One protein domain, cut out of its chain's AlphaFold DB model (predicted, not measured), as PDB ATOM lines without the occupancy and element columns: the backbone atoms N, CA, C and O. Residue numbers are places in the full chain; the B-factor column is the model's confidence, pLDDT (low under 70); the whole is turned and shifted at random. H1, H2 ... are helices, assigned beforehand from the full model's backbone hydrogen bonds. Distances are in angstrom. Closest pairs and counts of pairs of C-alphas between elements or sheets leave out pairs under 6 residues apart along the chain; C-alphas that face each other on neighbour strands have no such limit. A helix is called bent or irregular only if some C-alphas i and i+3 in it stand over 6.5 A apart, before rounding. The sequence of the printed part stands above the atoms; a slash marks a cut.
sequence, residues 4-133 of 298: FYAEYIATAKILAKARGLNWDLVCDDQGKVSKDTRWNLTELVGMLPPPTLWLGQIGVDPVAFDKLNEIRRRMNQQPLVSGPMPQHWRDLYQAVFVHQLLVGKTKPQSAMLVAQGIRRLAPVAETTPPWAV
ATOM      1  N   PHE A   4      -8.312  19.380  76.744       95.44
ATOM      2  CA  PHE A   4      -7.376  18.570  77.530       95.44
ATOM      3  C   PHE A   4      -7.498  17.090  77.178       95.44
ATOM      4  O   PHE A   4      -6.494  16.395  77.048       95.44
ATOM      5  N   TYR A   5      -8.726  16.615  76.959       95.88
ATOM      6  CA  TYR A   5      -8.955  15.257  76.476       95.88
ATOM      7  C   TYR A   5      -8.309  15.035  75.104       95.88
ATOM      8  O   TYR A   5      -7.577  14.065  74.913       95.88
ATOM      9  N   ALA A   6      -8.552  15.943  74.155       96.19
ATOM     10  CA  ALA A   6      -8.006  15.846  72.805       96.19
ATOM     11  C   ALA A   6      -6.469  15.767  72.815       96.19
ATOM     12  O   ALA A   6      -5.888  14.881  72.187       96.19
ATOM     13  N   GLU A   7      -5.824  16.650  73.578       96.75
ATOM     14  CA  GLU A   7      -4.369  16.696  73.734       96.75
ATOM     15  C   GLU A   7      -3.821  15.443  74.431       96.75
ATOM     16  O   GLU A   7      -2.808  14.878  74.000       96.75
ATOM     17  N   TYR A   8      -4.516  14.955  75.462       96.62
ATOM     18  CA  TYR A   8      -4.142  13.744  76.190       96.62
ATOM     19  C   TYR A   8      -4.091  12.518  75.269       96.62
ATOM     20  O   TYR A   8      -3.118  11.755  75.308       96.62
ATOM     21  N   ILE A   9      -5.100  12.354  74.403       97.25
ATOM     22  CA  ILE A   9      -5.150  11.270  73.411       97.25
ATOM     23  C   ILE A   9      -4.112  11.482  72.304       97.25
ATOM     24  O   ILE A   9      -3.402  10.539  71.951       97.25
ATOM     25  N   ALA A  10      -3.989  12.697  71.766       97.00
ATOM     26  CA  ALA A  10      -3.036  13.001  70.698       97.00
ATOM     27  C   ALA A  10      -1.592  12.700  71.127       97.00
ATOM     28  O   ALA A  10      -0.862  12.002  70.421       97.00
ATOM     29  N   THR A  11      -1.215  13.134  72.331       97.06
ATOM     30  CA  THR A  11       0.097  12.849  72.927       97.06
ATOM     31  C   THR A  11       0.331  11.346  73.048       97.06
ATOM     32  O   THR A  11       1.387  10.844  72.663       97.06
ATOM     33  N   ALA A  12      -0.667  10.599  73.529       97.00
ATOM     34  CA  ALA A  12      -0.549   9.154  73.657       97.00
ATOM     35  C   ALA A  12      -0.379   8.454  72.297       97.00
ATOM     36  O   ALA A  12       0.456   7.559  72.181       97.00
ATOM     37  N   LYS A  13      -1.109   8.883  71.260       97.31
ATOM     38  CA  LYS A  13      -0.974   8.348  69.892       97.31
ATOM     39  C   LYS A  13       0.422   8.594  69.318       97.31
ATOM     40  O   LYS A  13       1.012   7.681  68.742       97.31
ATOM     41  N   ILE A  14       0.982   9.790  69.522       97.38
ATOM     42  CA  ILE A  14       2.349  10.129  69.092       97.38
ATOM     43  C   ILE A  14       3.373   9.224  69.787       97.38
ATOM     44  O   ILE A  14       4.218   8.621  69.126       97.38
ATOM     45  N   LEU A  15       3.273   9.081  71.112       96.44
ATOM     46  CA  LEU A  15       4.184   8.242  71.893       96.44
ATOM     47  C   LEU A  15       4.065   6.756  71.534       96.44
ATOM     48  O   LEU A  15       5.077   6.067  71.430       96.44
ATOM     49  N   ALA A  16       2.845   6.264  71.309       95.25
ATOM     50  CA  ALA A  16       2.605   4.892  70.877       95.25
ATOM     51  C   ALA A  16       3.242   4.619  69.507       95.25
ATOM     52  O   ALA A  16       3.975   3.639  69.356       95.25
ATOM     53  N   LYS A  17       3.052   5.530  68.544       95.25
ATOM     54  CA  LYS A  17       3.663   5.442  67.212       95.25
ATOM     55  C   LYS A  17       5.191   5.450  67.283       95.25
ATOM     56  O   LYS A  17       5.831   4.651  66.609       95.25
ATOM     57  N   ALA A  18       5.778   6.293  68.134       94.25
ATOM     58  CA  ALA A  18       7.228   6.340  68.342       94.25
ATOM     59  C   ALA A  18       7.805   5.031  68.914       94.25
ATOM     60  O   ALA A  18       8.993   4.760  68.757       94.25
ATOM     61  N   ARG A  19       6.975   4.209  69.567       91.94
ATOM     62  CA  ARG A  19       7.330   2.872  70.068       91.94
ATOM     63  C   ARG A  19       6.882   1.736  69.142       91.94
ATOM     64  O   ARG A  19       6.959   0.582  69.545       91.94
ATOM     65  N   GLY A  20       6.406   2.048  67.934       91.31
ATOM     66  CA  GLY A  20       5.957   1.051  66.958       91.31
ATOM     67  C   GLY A  20       4.675   0.311  67.350       91.31
ATOM     68  O   GLY A  20       4.408  -0.762  66.820       91.31
ATOM     69  N   LEU A  21       3.878   0.848  68.280       92.94
ATOM     70  CA  LEU A  21       2.623   0.225  68.696       92.94
ATOM     71  C   LEU A  21       1.512   0.510  67.679       92.94
ATOM     72  O   LEU A  21       1.303   1.660  67.288       92.94
ATOM     73  N   ASN A  22       0.742  -0.519  67.318       92.50
ATOM     74  CA  ASN A  22      -0.476  -0.341  66.530       92.50
ATOM     75  C   ASN A  22      -1.612   0.191  67.419       92.50
ATOM     76  O   ASN A  22      -2.016  -0.481  68.367       92.50
ATOM     77  N   TRP A  23      -2.129   1.386  67.123       93.62
ATOM     78  CA  TRP A  23      -3.235   1.977  67.880       93.62
ATOM     79  C   TRP A  23      -4.583   1.321  67.572       93.62
ATOM     80  O   TRP A  23      -5.391   1.125  68.479       93.62
ATOM     81  N   ASP A  24      -4.813   0.944  66.319       91.12
ATOM     82  CA  ASP A  24      -6.081   0.379  65.870       91.12
ATOM     83  C   ASP A  24      -6.059  -1.136  66.084       91.12
ATOM     84  O   ASP A  24      -5.718  -1.938  65.211       91.12
ATOM     85  N   LEU A  25      -6.361  -1.520  67.324       89.38
ATOM     86  CA  LEU A  25      -6.380  -2.906  67.773       89.38
ATOM     87  C   LEU A  25      -7.556  -3.667  67.153       89.38
ATOM     88  O   LEU A  25      -8.715  -3.290  67.331       89.38
ATOM     89  N   VAL A  26      -7.259  -4.793  66.506       89.62
ATOM     90  CA  VAL A  26      -8.286  -5.722  66.020       89.62
ATOM     91  C   VAL A  26      -8.817  -6.524  67.206       89.62
ATOM     92  O   VAL A  26      -8.039  -7.147  67.937       89.62
ATOM     93  N   CYS A  27     -10.134  -6.507  67.411       90.75
ATOM     94  CA  CYS A  27     -10.793  -7.236  68.488       90.75
ATOM     95  C   CYS A  27     -12.013  -8.022  68.003       90.75
ATOM     96  O   CYS A  27     -12.603  -7.680  66.982       90.75
ATOM     97  N   ASP A  28     -12.388  -9.048  68.763       90.38
ATOM     98  CA  ASP A  28     -13.638  -9.784  68.566       90.38
ATOM     99  C   ASP A  28     -14.861  -9.033  69.135       90.38
ATOM    100  O   ASP A  28     -14.742  -7.954  69.732       90.38
ATOM    101  N   ASP A  29     -16.039  -9.644  68.992       87.19
ATOM    102  CA  ASP A  29     -17.325  -9.121  69.473       87.19
ATOM    103  C   ASP A  29     -17.409  -8.996  71.003       87.19
ATOM    104  O   ASP A  29     -18.315  -8.355  71.527       87.19
ATOM    105  N   GLN A  30     -16.467  -9.585  71.746       85.19
ATOM    106  CA  GLN A  30     -16.357  -9.465  73.203       85.19
ATOM    107  C   GLN A  30     -15.226  -8.511  73.621       85.19
ATOM    108  O   GLN A  30     -14.950  -8.334  74.812       85.19
ATOM    109  N   GLY A  31     -14.552  -7.876  72.660       87.75
ATOM    110  CA  GLY A  31     -13.437  -6.971  72.900       87.75
ATOM    111  C   GLY A  31     -12.142  -7.673  73.316       87.75
ATOM    112  O   GLY A  31     -11.298  -7.048  73.962       87.75
ATOM    113  N   LYS A  32     -11.950  -8.948  72.983       91.31
ATOM    114  CA  LYS A  32     -10.657  -9.630  73.093       91.31
ATOM    115  C   LYS A  32      -9.779  -9.234  71.916       91.31
ATOM    116  O   LYS A  32     -10.197  -9.307  70.766       91.31
ATOM    117  N   VAL A  33      -8.556  -8.809  72.203       92.25
ATOM    118  CA  VAL A  33      -7.617  -8.319  71.189       92.25
ATOM    119  C   VAL A  33      -6.916  -9.497  70.514       92.25
ATOM    120  O   VAL A  33      -6.497 -10.444  71.190       92.25
ATOM    121  N   SER A  34      -6.751  -9.422  69.190       91.06
ATOM    122  CA  SER A  34      -5.981 -10.409  68.428       91.06
ATOM    123  C   SER A  34      -4.549 -10.540  68.960       91.06
ATOM    124  O   SER A  34      -3.936  -9.575  69.431       91.06
ATOM    125  N   LYS A  35      -3.987 -11.750  68.871       88.38
ATOM    126  CA  LYS A  35      -2.612 -12.029  69.312       88.38
ATOM    127  C   LYS A  35      -1.564 -11.252  68.516       88.38
ATOM    128  O   LYS A  35      -0.501 -10.996  69.076       88.38
ATOM    129  N   ASP A  36      -1.889 -10.862  67.289       86.38
ATOM    130  CA  ASP A  36      -0.965 -10.192  66.368       86.38
ATOM    131  C   ASP A  36      -0.872  -8.685  66.631       86.38
ATOM    132  O   ASP A  36       0.156  -8.069  66.372       86.38
ATOM    133  N   THR A  37      -1.935  -8.081  67.174       88.81
ATOM    134  CA  THR A  37      -2.010  -6.628  67.399       88.81
ATOM    135  C   THR A  37      -1.930  -6.226  68.869       88.81
ATOM    136  O   THR A  37      -1.745  -5.049  69.165       88.81
ATOM    137  N   ARG A  38      -2.085  -7.164  69.814       92.12
ATOM    138  CA  ARG A  38      -2.027  -6.874  71.259       92.12
ATOM    139  C   ARG A  38      -0.671  -6.303  71.678       92.12
ATOM    140  O   ARG A  38       0.380  -6.731  71.212       92.12
ATOM    141  N   TRP A  39      -0.686  -5.385  72.638       94.12
ATOM    142  CA  TRP A  39       0.544  -4.757  73.126       94.12
ATOM    143  C   TRP A  39       1.224  -5.596  74.204       94.12
ATOM    144  O   TRP A  39       0.566  -6.036  75.153       94.12
ATOM    145  N   ASN A  40       2.543  -5.758  74.102       93.12
ATOM    146  CA  ASN A  40       3.373  -6.300  75.175       93.12
ATOM    147  C   ASN A  40       3.729  -5.184  76.166       93.12
ATOM    148  O   ASN A  40       4.616  -4.369  75.916       93.12
ATOM    149  N   LEU A  41       3.030  -5.127  77.298       93.50
ATOM    150  CA  LEU A  41       3.221  -4.066  78.288       93.50
ATOM    151  C   LEU A  41       4.547  -4.212  79.045       93.50
ATOM    152  O   LEU A  41       5.111  -3.205  79.463       93.50
ATOM    153  N   THR A  42       5.041  -5.442  79.225       91.25
ATOM    154  CA  THR A  42       6.318  -5.721  79.907       91.25
ATOM    155  C   THR A  42       7.506  -5.278  79.052       91.25
ATOM    156  O   THR A  42       8.405  -4.596  79.541       91.25
ATOM    157  N   GLU A  43       7.474  -5.598  77.761       90.56
ATOM    158  CA  GLU A  43       8.502  -5.190  76.800       90.56
ATOM    159  C   GLU A  43       8.499  -3.677  76.559       90.56
ATOM    160  O   GLU A  43       9.559  -3.064  76.473       90.56
ATOM    161  N   LEU A  44       7.322  -3.040  76.560       89.94
ATOM    162  CA  LEU A  44       7.191  -1.594  76.359       89.94
ATOM    163  C   LEU A  44       7.965  -0.755  77.396       89.94
ATOM    164  O   LEU A  44       8.440   0.343  77.085       89.94
ATOM    165  N   VAL A  45       8.096  -1.268  78.623       89.88
ATOM    166  CA  VAL A  45       8.879  -0.646  79.705       89.88
ATOM    167  C   VAL A  45      10.302  -1.208  79.829       89.88
ATOM    168  O   VAL A  45      11.020  -0.823  80.748       89.88
ATOM    169  N   GLY A  46      10.720  -2.101  78.926       85.75
ATOM    170  CA  GLY A  46      12.053  -2.713  78.927       85.75
ATOM    171  C   GLY A  46      12.306  -3.665  80.099       85.75
ATOM    172  O   GLY A  46      13.455  -3.872  80.482       85.75
ATOM    173  N   MET A  47      11.255  -4.219  80.712       85.81
ATOM    174  CA  MET A  47      11.409  -5.212  81.774       85.81
ATOM    175  C   MET A  47      11.690  -6.594  81.178       85.81
ATOM    176  O   MET A  47      11.062  -6.999  80.201       85.81
ATOM    177  N   LEU A  48      12.599  -7.343  81.803       78.38
ATOM    178  CA  LEU A  48      12.853  -8.734  81.435       78.38
ATOM    179  C   LEU A  48      11.689  -9.614  81.933       78.38
ATOM    180  O   LEU A  48      11.349  -9.546  83.119       78.38
ATOM    181  N   PRO A  49      11.049 -10.418  81.065       72.81
ATOM    182  CA  PRO A  49      10.048 -11.390  81.499       72.81
ATOM    183  C   PRO A  49      10.712 -12.513  82.317       72.81
ATOM    184  O   PRO A  49      11.888 -12.800  82.085       72.81
ATOM    185  N   PRO A  50       9.988 -13.206  83.222       77.38
ATOM    186  CA  PRO A  50       8.551 -13.121  83.546       77.38
ATOM    187  C   PRO A  50       8.200 -12.223  84.764       77.38
ATOM    188  O   PRO A  50       9.042 -12.030  85.641       77.38
ATOM    189  N   PRO A  51       6.941 -11.725  84.884       84.81
ATOM    190  CA  PRO A  51       5.763 -12.041  84.063       84.81
ATOM    191  C   PRO A  51       5.576 -11.138  82.826       84.81
ATOM    192  O   PRO A  51       5.702  -9.912  82.893       84.81
ATOM    193  N   THR A  52       5.200 -11.746  81.695       89.50
ATOM    194  CA  THR A  52       4.833 -11.029  80.461       89.50
ATOM    195  C   THR A  52       3.364 -10.619  80.503       89.50
ATOM    196  O   THR A  52       2.472 -11.469  80.491       89.50
ATOM    197  N   LEU A  53       3.104  -9.314  80.547       92.19
ATOM    198  CA  LEU A  53       1.767  -8.742  80.647       92.19
ATOM    199  C   LEU A  53       1.341  -8.164  79.299       92.19
ATOM    200  O   LEU A  53       2.053  -7.358  78.706       92.19
ATOM    201  N   TRP A  54       0.162  -8.570  78.830       92.81
ATOM    202  CA  TRP A  54      -0.367  -8.200  77.519       92.81
ATOM    203  C   TRP A  54      -1.636  -7.361  77.646       92.81
ATOM    204  O   TRP A  54      -2.510  -7.666  78.461       92.81
ATOM    205  N   LEU A  55      -1.794  -6.373  76.765       93.12
ATOM    206  CA  LEU A  55      -3.071  -5.701  76.540       93.12
ATOM    207  C   LEU A  55      -3.972  -6.581  75.662       93.12
ATOM    208  O   LEU A  55      -4.122  -6.355  74.465       93.12
ATOM    209  N   GLY A  56      -4.518  -7.640  76.258       89.19
ATOM    210  CA  GLY A  56      -5.318  -8.639  75.543       89.19
ATOM    211  C   GLY A  56      -6.826  -8.385  75.528       89.19
ATOM    212  O   GLY A  56      -7.538  -9.123  74.857       89.19
ATOM    213  N   GLN A  57      -7.327  -7.394  76.270       90.50
ATOM    214  CA  GLN A  57      -8.764  -7.179  76.459       90.50
ATOM    215  C   GLN A  57      -9.100  -5.685  76.494       90.50
ATOM    216  O   GLN A  57      -8.618  -4.961  77.364       90.50
ATOM    217  N   ILE A  58      -9.972  -5.258  75.582       89.81
ATOM    218  CA  ILE A  58     -10.552  -3.910  75.465       89.81
ATOM    219  C   ILE A  58     -12.082  -3.907  75.640       89.81
ATOM    220  O   ILE A  58     -12.720  -2.869  75.483       89.81
ATOM    221  N   GLY A  59     -12.683  -5.060  75.946       87.38
ATOM    222  CA  GLY A  59     -14.092  -5.170  76.336       87.38
ATOM    223  C   GLY A  59     -14.352  -4.769  77.791       87.38
ATOM    224  O   GLY A  59     -13.455  -4.338  78.519       87.38
ATOM    225  N   VAL A  60     -15.590  -4.954  78.239       88.56
ATOM    226  CA  VAL A  60     -16.047  -4.612  79.597       88.56
ATOM    227  C   VAL A  60     -15.413  -5.505  80.675       88.56
ATOM    228  O   VAL A  60     -14.898  -6.583  80.379       88.56
ATOM    229  N   ASP A  61     -15.366  -5.048  81.929       90.69
ATOM    230  CA  ASP A  61     -14.985  -5.896  83.072       90.69
ATOM    231  C   ASP A  61     -16.162  -6.820  83.437       90.69
ATOM    232  O   ASP A  61     -17.205  -6.292  83.813       90.69
ATOM    233  N   PRO A  62     -16.045  -8.157  83.319       89.56
ATOM    234  CA  PRO A  62     -17.206  -9.048  83.402       89.56
ATOM    235  C   PRO A  62     -17.874  -9.023  84.780       89.56
ATOM    236  O   PRO A  62     -19.089  -8.901  84.869       89.56
ATOM    237  N   VAL A  63     -17.083  -9.037  85.859       91.31
ATOM    238  CA  VAL A  63     -17.611  -9.066  87.233       91.31
ATOM    239  C   VAL A  63     -18.378  -7.780  87.544       91.31
ATOM    240  O   VAL A  63     -19.507  -7.829  88.032       91.31
ATOM    241  N   ALA A  64     -17.796  -6.621  87.226       91.25
ATOM    242  CA  ALA A  64     -18.475  -5.346  87.429       91.25
ATOM    243  C   ALA A  64     -19.666  -5.151  86.485       91.25
ATOM    244  O   ALA A  64     -20.658  -4.535  86.875       91.25
ATOM    245  N   PHE A  65     -19.591  -5.682  85.266       93.75
ATOM    246  CA  PHE A  65     -20.671  -5.612  84.288       93.75
ATOM    247  C   PHE A  65     -21.896  -6.432  84.712       93.75
ATOM    248  O   PHE A  65     -23.024  -5.948  84.607       93.75
ATOM    249  N   ASP A  66     -21.694  -7.623  85.278       94.25
ATOM    250  CA  ASP A  66     -22.786  -8.439  85.815       94.25
ATOM    251  C   ASP A  66     -23.507  -7.710  86.957       94.25
ATOM    252  O   ASP A  66     -24.737  -7.591  86.953       94.25
ATOM    253  N   LYS A  67     -22.746  -7.116  87.886       93.94
ATOM    254  CA  LYS A  67     -23.305  -6.300  88.976       93.94
ATOM    255  C   LYS A  67     -23.993  -5.035  88.491       93.94
ATOM    256  O   LYS A  67     -25.033  -4.660  89.032       93.94
ATOM    257  N   LEU A  68     -23.472  -4.396  87.449       94.31
ATOM    258  CA  LEU A  68     -24.144  -3.274  86.807       94.31
ATOM    259  C   LEU A  68     -25.517  -3.691  86.266       94.31
ATOM    260  O   LEU A  68     -26.506  -3.006  86.519       94.31
ATOM    261  N   ASN A  69     -25.594  -4.822  85.568       95.31
ATOM    262  CA  ASN A  69     -26.851  -5.329  85.030       95.31
ATOM    263  C   ASN A  69     -27.842  -5.740  86.128       95.31
ATOM    264  O   ASN A  69     -29.036  -5.482  85.986       95.31
ATOM    265  N   GLU A  70     -27.378  -6.312  87.242       93.81
ATOM    266  CA  GLU A  70     -28.218  -6.541  88.427       93.81
ATOM    267  C   GLU A  70     -28.815  -5.227  88.960       93.81
ATOM    268  O   GLU A  70     -30.019  -5.152  89.214       93.81
ATOM    269  N   ILE A  71     -27.998  -4.175  89.088       91.75
ATOM    270  CA  ILE A  71     -28.449  -2.849  89.536       91.75
ATOM    271  C   ILE A  71     -29.464  -2.256  88.552       91.75
ATOM    272  O   ILE A  71     -30.514  -1.783  88.984       91.75
ATOM    273  N   ARG A  72     -29.200  -2.321  87.240       93.38
ATOM    274  CA  ARG A  72     -30.123  -1.827  86.201       93.38
ATOM    275  C   ARG A  72     -31.478  -2.526  86.280       93.38
ATOM    276  O   ARG A  72     -32.499  -1.847  86.299       93.38
ATOM    277  N   ARG A  73     -31.498  -3.855  86.448       94.38
ATOM    278  CA  ARG A  73     -32.746  -4.614  86.653       94.38
ATOM    279  C   ARG A  73     -33.507  -4.147  87.894       94.38
ATOM    280  O   ARG A  73     -34.710  -3.931  87.811       94.38
ATOM    281  N   ARG A  74     -32.820  -3.932  89.028       90.50
ATOM    282  CA  ARG A  74     -33.442  -3.392  90.257       90.50
ATOM    283  C   ARG A  74     -34.023  -1.985  90.051       90.50
ATOM    284  O   ARG A  74     -34.991  -1.626  90.710       90.50
ATOM    285  N   MET A  75     -33.444  -1.201  89.143       88.44
ATOM    286  CA  MET A  75     -33.910   0.138  88.764       88.44
ATOM    287  C   MET A  75     -34.944   0.135  87.625       88.44
ATOM    288  O   MET A  75     -35.269   1.201  87.111       88.44
ATOM    289  N   ASN A  76     -35.464  -1.031  87.221       91.50
ATOM    290  CA  ASN A  76     -36.371  -1.196  86.075       91.50
ATOM    291  C   ASN A  76     -35.800  -0.661  84.747       91.50
ATOM    292  O   ASN A  76     -36.535  -0.222  83.865       91.50
ATOM    293  N   GLN A  77     -34.477  -0.697  84.599       91.00
ATOM    294  CA  GLN A  77     -33.773  -0.355  83.368       91.00
ATOM    295  C   GLN A  77     -33.447  -1.622  82.577       91.00
ATOM    296  O   GLN A  77     -33.225  -2.696  83.145       91.00
ATOM    297  N   GLN A  78     -33.363  -1.484  81.253       90.62
ATOM    298  CA  GLN A  78     -32.955  -2.585  80.388       90.62
ATOM    299  C   GLN A  78     -31.495  -2.987  80.674       90.62
ATOM    300  O   GLN A  78     -30.643  -2.105  80.868       90.62
ATOM    301  N   PRO A  79     -31.198  -4.301  80.723       91.81
ATOM    302  CA  PRO A  79     -29.836  -4.781  80.861       91.81
ATOM    303  C   PRO A  79     -29.029  -4.433  79.612       91.81
ATOM    304  O   PRO A  79     -29.542  -4.390  78.495       91.81
ATOM    305  N   LEU A  80     -27.742  -4.202  79.820       91.06
ATOM    306  CA  LEU A  80     -26.785  -3.935  78.763       91.06
ATOM    307  C   LEU A  80     -26.267  -5.241  78.172       91.06
ATOM    308  O   LEU A  80     -26.086  -6.237  78.880       91.06
ATOM    309  N   VAL A  81     -25.962  -5.201  76.879       88.62
ATOM    310  CA  VAL A  81     -25.309  -6.297  76.161       88.62
ATOM    311  C   VAL A  81     -23.795  -6.107  76.241       88.62
ATOM    312  O   VAL A  81     -23.292  -4.997  76.065       88.62
ATOM    313  N   SER A  82     -23.069  -7.184  76.548       86.06
ATOM    314  CA  SER A  82     -21.603  -7.171  76.548       86.06
ATOM    315  C   SER A  82     -21.079  -6.960  75.129       86.06
ATOM    316  O   SER A  82     -21.593  -7.551  74.180       86.06
ATOM    317  N   GLY A  83     -20.035  -6.149  74.996       87.00
ATOM    318  CA  GLY A  83     -19.380  -5.894  73.723       87.00
ATOM    319  C   GLY A  83     -18.065  -5.132  73.883       87.00
ATOM    320  O   GLY A  83     -17.660  -4.800  75.009       87.00
ATOM    321  N   PRO A  84     -17.369  -4.840  72.771       88.25
ATOM    322  CA  PRO A  84     -16.224  -3.947  72.789       88.25
ATOM    323  C   PRO A  84     -16.651  -2.545  73.240       88.25
ATOM    324  O   PRO A  84     -17.732  -2.063  72.900       88.25
ATOM    325  N   MET A  85     -15.779  -1.865  73.988       91.50
ATOM    326  CA  MET A  85     -16.028  -0.470  74.350       91.50
ATOM    327  C   MET A  85     -16.118   0.409  73.086       91.50
ATOM    328  O   MET A  85     -15.396   0.153  72.115       91.50
ATOM    329  N   PRO A  86     -16.928   1.483  73.098       91.56
ATOM    330  CA  PRO A  86     -16.944   2.464  72.017       91.56
ATOM    331  C   PRO A  86     -15.556   3.059  71.752       91.56
ATOM    332  O   PRO A  86     -14.730   3.167  72.663       91.56
ATOM    333  N   GLN A  87     -15.307   3.523  70.522       92.00
ATOM    334  CA  GLN A  87     -13.975   3.984  70.100       92.00
ATOM    335  C   GLN A  87     -13.365   5.036  71.030       92.00
ATOM    336  O   GLN A  87     -12.193   4.944  71.379       92.00
ATOM    337  N   HIS A  88     -14.156   6.012  71.471       93.88
ATOM    338  CA  HIS A  88     -13.678   7.061  72.366       93.88
ATOM    339  C   HIS A  88     -13.210   6.501  73.724       93.88
ATOM    340  O   HIS A  88     -12.201   6.950  74.259       93.88
ATOM    341  N   TRP A  89     -13.877   5.472  74.252       95.19
ATOM    342  CA  TRP A  89     -13.460   4.789  75.479       95.19
ATOM    343  C   TRP A  89     -12.229   3.905  75.262       95.19
ATOM    344  O   TRP A  89     -11.369   3.849  76.142       95.19
ATOM    345  N   ARG A  90     -12.099   3.264  74.090       94.38
ATOM    346  CA  ARG A  90     -10.886   2.512  73.711       94.38
ATOM    347  C   ARG A  90      -9.665   3.419  73.621       94.38
ATOM    348  O   ARG A  90      -8.643   3.117  74.234       94.38
ATOM    349  N   ASP A  91      -9.811   4.564  72.956       95.56
ATOM    350  CA  ASP A  91      -8.763   5.578  72.845       95.56
ATOM    351  C   ASP A  91      -8.312   6.052  74.233       95.56
ATOM    352  O   ASP A  91      -7.111   6.082  74.506       95.56
ATOM    353  N   LEU A  92      -9.249   6.351  75.144       96.44
ATOM    354  CA  LEU A  92      -8.904   6.717  76.519       96.44
ATOM    355  C   LEU A  92      -8.200   5.575  77.263       96.44
ATOM    356  O   LEU A  92      -7.182   5.801  77.914       96.44
ATOM    357  N   TYR A  93      -8.715   4.349  77.166       96.12
ATOM    358  CA  TYR A  93      -8.138   3.179  77.827       96.12
ATOM    359  C   TYR A  93      -6.684   2.935  77.394       96.12
ATOM    360  O   TYR A  93      -5.799   2.774  78.236       96.12
ATOM    361  N   GLN A  94      -6.420   2.980  76.087       96.25
ATOM    362  CA  GLN A  94      -5.079   2.857  75.516       96.25
ATOM    363  C   GLN A  94      -4.181   4.038  75.904       96.25
ATOM    364  O   GLN A  94      -3.025   3.830  76.285       96.25
ATOM    365  N   ALA A  95      -4.710   5.265  75.890       97.06
ATOM    366  CA  ALA A  95      -3.966   6.446  76.308       97.06
ATOM    367  C   ALA A  95      -3.527   6.368  77.775       97.06
ATOM    368  O   ALA A  95      -2.383   6.700  78.082       97.06
ATOM    369  N   VAL A  96      -4.380   5.857  78.670       96.69
ATOM    370  CA  VAL A  96      -4.017   5.644  80.078       96.69
ATOM    371  C   VAL A  96      -2.808   4.716  80.196       96.69
ATOM    372  O   VAL A  96      -1.893   5.038  80.950       96.69
ATOM    373  N   PHE A  97      -2.733   3.617  79.436       95.94
ATOM    374  CA  PHE A  97      -1.535   2.766  79.447       95.94
ATOM    375  C   PHE A  97      -0.291   3.512  78.990       95.94
ATOM    376  O   PHE A  97       0.731   3.460  79.669       95.94
ATOM    377  N   VAL A  98      -0.374   4.226  77.870       96.75
ATOM    378  CA  VAL A  98       0.766   4.973  77.332       96.75
ATOM    379  C   VAL A  98       1.274   5.994  78.347       96.75
ATOM    380  O   VAL A  98       2.466   6.021  78.646       96.75
ATOM    381  N   HIS A  99       0.383   6.783  78.943       95.94
ATOM    382  CA  HIS A  99       0.762   7.772  79.949       95.94
ATOM    383  C   HIS A  99       1.308   7.123  81.221       95.94
ATOM    384  O   HIS A  99       2.337   7.554  81.730       95.94
ATOM    385  N   GLN A 100       0.684   6.061  81.730       95.19
ATOM    386  CA  GLN A 100       1.161   5.392  82.944       95.19
ATOM    387  C   GLN A 100       2.522   4.713  82.742       95.19
ATOM    388  O   GLN A 100       3.363   4.756  83.642       95.19
ATOM    389  N   LEU A 101       2.763   4.107  81.579       95.06
ATOM    390  CA  LEU A 101       3.976   3.333  81.305       95.06
ATOM    391  C   LEU A 101       5.123   4.194  80.781       95.06
ATOM    392  O   LEU A 101       6.246   4.067  81.261       95.06
ATOM    393  N   LEU A 102       4.860   5.075  79.818       93.94
ATOM    394  CA  LEU A 102       5.915   5.832  79.140       93.94
ATOM    395  C   LEU A 102       6.231   7.157  79.832       93.94
ATOM    396  O   LEU A 102       7.394   7.552  79.874       93.94
ATOM    397  N   VAL A 103       5.223   7.824  80.401       93.00
ATOM    398  CA  VAL A 103       5.400   9.112  81.091       93.00
ATOM    399  C   VAL A 103       5.578   8.892  82.591       93.00
ATOM    400  O   VAL A 103       6.569   9.322  83.177       93.00
ATOM    401  N   GLY A 104       4.648   8.164  83.211       90.19
ATOM    402  CA  GLY A 104       4.661   7.866  84.642       90.19
ATOM    403  C   GLY A 104       5.686   6.810  85.059       90.19
ATOM    404  O   GLY A 104       5.942   6.673  86.254       90.19
ATOM    405  N   LYS A 105       6.264   6.066  84.100       90.94
ATOM    406  CA  LYS A 105       7.222   4.967  84.336       90.94
ATOM    407  C   LYS A 105       6.734   3.966  85.390       90.94
ATOM    408  O   LYS A 105       7.511   3.431  86.181       90.94
ATOM    409  N   THR A 106       5.423   3.743  85.435       92.19
ATOM    410  CA  THR A 106       4.810   2.811  86.382       92.19
ATOM    411  C   THR A 106       4.994   1.370  85.921       92.19
ATOM    412  O   THR A 106       5.184   1.085  84.738       92.19
ATOM    413  N   LYS A 107       4.930   0.433  86.869       92.50
ATOM    414  CA  LYS A 107       5.001  -0.996  86.551       92.50
ATOM    415  C   LYS A 107       3.755  -1.422  85.760       92.50
ATOM    416  O   LYS A 107       2.655  -0.988  86.119       92.50
ATOM    417  N   PRO A 108       3.873  -2.346  84.788       92.94
ATOM    418  CA  PRO A 108       2.740  -2.783  83.971       92.94
ATOM    419  C   PRO A 108       1.528  -3.261  84.770       92.94
ATOM    420  O   PRO A 108       0.400  -2.883  84.467       92.94
ATOM    421  N   GLN A 109       1.746  -4.002  85.859       92.69
ATOM    422  CA  GLN A 109       0.649  -4.468  86.708       92.69
ATOM    423  C   GLN A 109      -0.104  -3.323  87.402       92.69
ATOM    424  O   GLN A 109      -1.329  -3.364  87.503       92.69
ATOM    425  N   SER A 110       0.600  -2.276  87.838       91.75
ATOM    426  CA  SER A 110      -0.026  -1.080  88.410       91.75
ATOM    427  C   SER A 110      -0.811  -0.304  87.351       91.75
ATOM    428  O   SER A 110      -1.941   0.102  87.615       91.75
ATOM    429  N   ALA A 111      -0.256  -0.152  86.145       93.56
ATOM    430  CA  ALA A 111      -0.947   0.492  85.028       93.56
ATOM    431  C   ALA A 111      -2.246  -0.246  84.658       93.56
ATOM    432  O   ALA A 111      -3.270   0.397  84.441       93.56
ATOM    433  N   MET A 112      -2.240  -1.587  84.668       92.69
ATOM    434  CA  MET A 112      -3.445  -2.390  84.433       92.69
ATOM    435  C   MET A 112      -4.541  -2.115  85.466       92.69
ATOM    436  O   MET A 112      -5.696  -1.952  85.082       92.69
ATOM    437  N   LEU A 113      -4.198  -2.040  86.757       91.06
ATOM    438  CA  LEU A 113      -5.171  -1.761  87.821       91.06
ATOM    439  C   LEU A 113      -5.815  -0.380  87.663       91.06
ATOM    440  O   LEU A 113      -7.025  -0.249  87.823       91.06
ATOM    441  N   VAL A 114      -5.028   0.634  87.296       92.44
ATOM    442  CA  VAL A 114      -5.550   1.981  87.019       92.44
ATOM    443  C   VAL A 114      -6.448   1.962  85.781       92.44
ATOM    444  O   VAL A 114      -7.564   2.471  85.806       92.44
ATOM    445  N   ALA A 115      -6.010   1.317  84.700       93.31
ATOM    446  CA  ALA A 115      -6.779   1.256  83.464       93.31
ATOM    447  C   ALA A 115      -8.099   0.466  83.622       93.31
ATOM    448  O   ALA A 115      -9.082   0.775  82.948       93.31
ATOM    449  N   GLN A 116      -8.173  -0.513  84.535       92.44
ATOM    450  CA  GLN A 116      -9.409  -1.259  84.828       92.44
ATOM    451  C   GLN A 116     -10.570  -0.358  85.264       92.44
ATOM    452  O   GLN A 116     -11.720  -0.685  84.976       92.44
ATOM    453  N   GLY A 117     -10.303   0.780  85.913       93.25
ATOM    454  CA  GLY A 117     -11.365   1.724  86.264       93.25
ATOM    455  C   GLY A 117     -12.116   2.250  85.035       93.25
ATOM    456  O   GLY A 117     -13.333   2.393  85.084       93.25
ATOM    457  N   ILE A 118     -11.425   2.426  83.903       95.38
ATOM    458  CA  ILE A 118     -12.044   2.846  82.636       95.38
ATOM    459  C   ILE A 118     -12.969   1.752  82.091       95.38
ATOM    460  O   ILE A 118     -14.101   2.044  81.718       95.38
ATOM    461  N   ARG A 119     -12.544   0.480  82.135       94.19
ATOM    462  CA  ARG A 119     -13.364  -0.675  81.708       94.19
ATOM    463  C   ARG A 119     -14.621  -0.887  82.555       94.19
ATOM    464  O   ARG A 119     -15.570  -1.505  82.083       94.19
ATOM    465  N   ARG A 120     -14.619  -0.398  83.796       94.38
ATOM    466  CA  ARG A 120     -15.774  -0.422  84.710       94.38
ATOM    467  C   ARG A 120     -16.723   0.755  84.485       94.38
ATOM    468  O   ARG A 120     -17.911   0.629  84.750       94.38
ATOM    469  N   LEU A 121     -16.205   1.884  84.000       95.38
ATOM    470  CA  LEU A 121     -16.984   3.095  83.744       95.38
ATOM    471  C   LEU A 121     -17.628   3.106  82.352       95.38
ATOM    472  O   LEU A 121     -18.795   3.462  82.227       95.38
ATOM    473  N   ALA A 122     -16.893   2.686  81.320       94.75
ATOM    474  CA  ALA A 122     -17.356   2.712  79.933       94.75
ATOM    475  C   ALA A 122     -18.729   2.042  79.695       94.75
ATOM    476  O   ALA A 122     -19.533   2.626  78.973       94.75
ATOM    477  N   PRO A 123     -19.063   0.885  80.309       92.75
ATOM    478  CA  PRO A 123     -20.366   0.256  80.093       92.75
ATOM    479  C   PRO A 123     -21.526   1.100  80.627       92.75
ATOM    480  O   PRO A 123     -22.595   1.118  80.036       92.75
ATOM    481  N   VAL A 124     -21.310   1.823  81.729       93.25
ATOM    482  CA  VAL A 124     -22.322   2.703  82.334       93.25
ATOM    483  C   VAL A 124     -22.551   3.951  81.488       93.25
ATOM    484  O   VAL A 124     -23.655   4.485  81.446       93.25
ATOM    485  N   ALA A 125     -21.499   4.423  80.822       91.75
ATOM    486  CA  ALA A 125     -21.572   5.580  79.949       91.75
ATOM    487  C   ALA A 125     -22.275   5.279  78.615       91.75
ATOM    488  O   ALA A 125     -22.750   6.213  77.979       91.75
ATOM    489  N   GLU A 126     -22.378   4.013  78.198       89.81
ATOM    490  CA  GLU A 126     -22.995   3.594  76.931       89.81
ATOM    491  C   GLU A 126     -22.436   4.393  75.736       89.81
ATOM    492  O   GLU A 126     -21.286   4.201  75.343       89.81
ATOM    493  N   THR A 127     -23.220   5.310  75.167       90.38
ATOM    494  CA  THR A 127     -22.824   6.181  74.049       90.38
ATOM    495  C   THR A 127     -22.221   7.515  74.495       90.38
ATOM    496  O   THR A 127     -21.714   8.267  73.659       90.38
ATOM    497  N   THR A 128     -22.283   7.844  75.788       94.25
ATOM    498  CA  THR A 128     -21.710   9.068  76.348       94.25
ATOM    499  C   THR A 128     -20.182   9.021  76.243       94.25
ATOM    500  O   THR A 128     -19.551   8.097  76.768       94.25
ATOM    501  N   PRO A 129     -19.553  10.016  75.594       95.00
ATOM    502  CA  PRO A 129     -18.106  10.059  75.467       95.00
ATOM    503  C   PRO A 129     -17.424  10.415  76.798       95.00
ATOM    504  O   PRO A 129     -18.055  11.014  77.671       95.00
ATOM    505  N   PRO A 130     -16.111  10.147  76.960       95.12
ATOM    506  CA  PRO A 130     -15.455  10.239  78.261       95.12
ATOM    507  C   PRO A 130     -15.378  11.666  78.807       95.12
ATOM    508  O   PRO A 130     -15.317  11.858  80.018       95.12
ATOM    509  N   TRP A 131     -15.406  12.673  77.926       94.88
ATOM    510  CA  TRP A 131     -15.415  14.074  78.343       94.88
ATOM    511  C   TRP A 131     -16.780  14.556  78.854       94.88
ATOM    512  O   TRP A 131     -16.829  15.505  79.626       94.88
ATOM    513  N   ALA A 132     -17.877  13.897  78.472       96.00
ATOM    514  CA  ALA A 132     -19.244  14.294  78.823       96.00
ATOM    515  C   ALA A 132     -19.865  13.408  79.921       96.00
ATOM    516  O   ALA A 132     -21.084  13.363  80.069       96.00
ATOM    517  N   VAL A 133     -19.037  12.667  80.665       95.75
ATOM    518  CA  VAL A 133     -19.495  11.751  81.717       95.75
ATOM    519  C   VAL A 133     -20.233  12.509  82.816       95.75
ATOM    520  O   VAL A 133     -19.767  13.541  83.304       95.75
TER     521      VAL A 133
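This is residues 4 to 133 of the 298 residues of an uncharacterized protein of Rhizobium fredii (UniProt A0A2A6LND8). A hairpin of two long helices, H5 and H4, makes the core; H1 crosses H4, and H3 extends past one end of H5 as an arm. Short H2 sits near the hairpin's turn. The printed part has 130 residues with five named helices, H1 to H5 in order along the chain, which hold 67 of them, and no named strand; its class is all helix, and it is compact, with a radius of gyration of the C-alphas of 15.2 A and spans of 49 by 34 by 24 A.

H5, residues 108 to 125, and H4, residues 87 to 103, form a helical hairpin and touch, closest C-alphas Gln 100 and Ala 111, 5.7 A, at a shallow tilt of 20 degrees, opposite ways. H1, residues 4 to 18, touches H4, closest C-alphas Ala 12 and Ala 95, 5.1 A, at a steep tilt of 65 degrees. H3, residues 62 to 74, touches H5 with residues 64 to 68 alone, closest C-alphas Ala 64 and Arg 120, 6.2 A. H2, residues 41 to 44, is close but not clearly touching H5, closest C-alphas Leu 41 and Pro 108, 5.8 A. Every O i to N i+4 pair is within hydrogen-bond range in H1, H3 and H4, 9 of 14 in H5.

H1 begins at C-alpha 4 (-7.376, 18.570, 77.530). H5, 26.0 A long, only just irregular with C-alphas 120 and 123 6.55 A apart, ends at C-alpha 125 (-21.572, 5.580, 79.949).

The printed part has no cut; the links H1 to H2, H2 to H3 and H3 to H4 are long. No printed residue is under 70 in pLDDT.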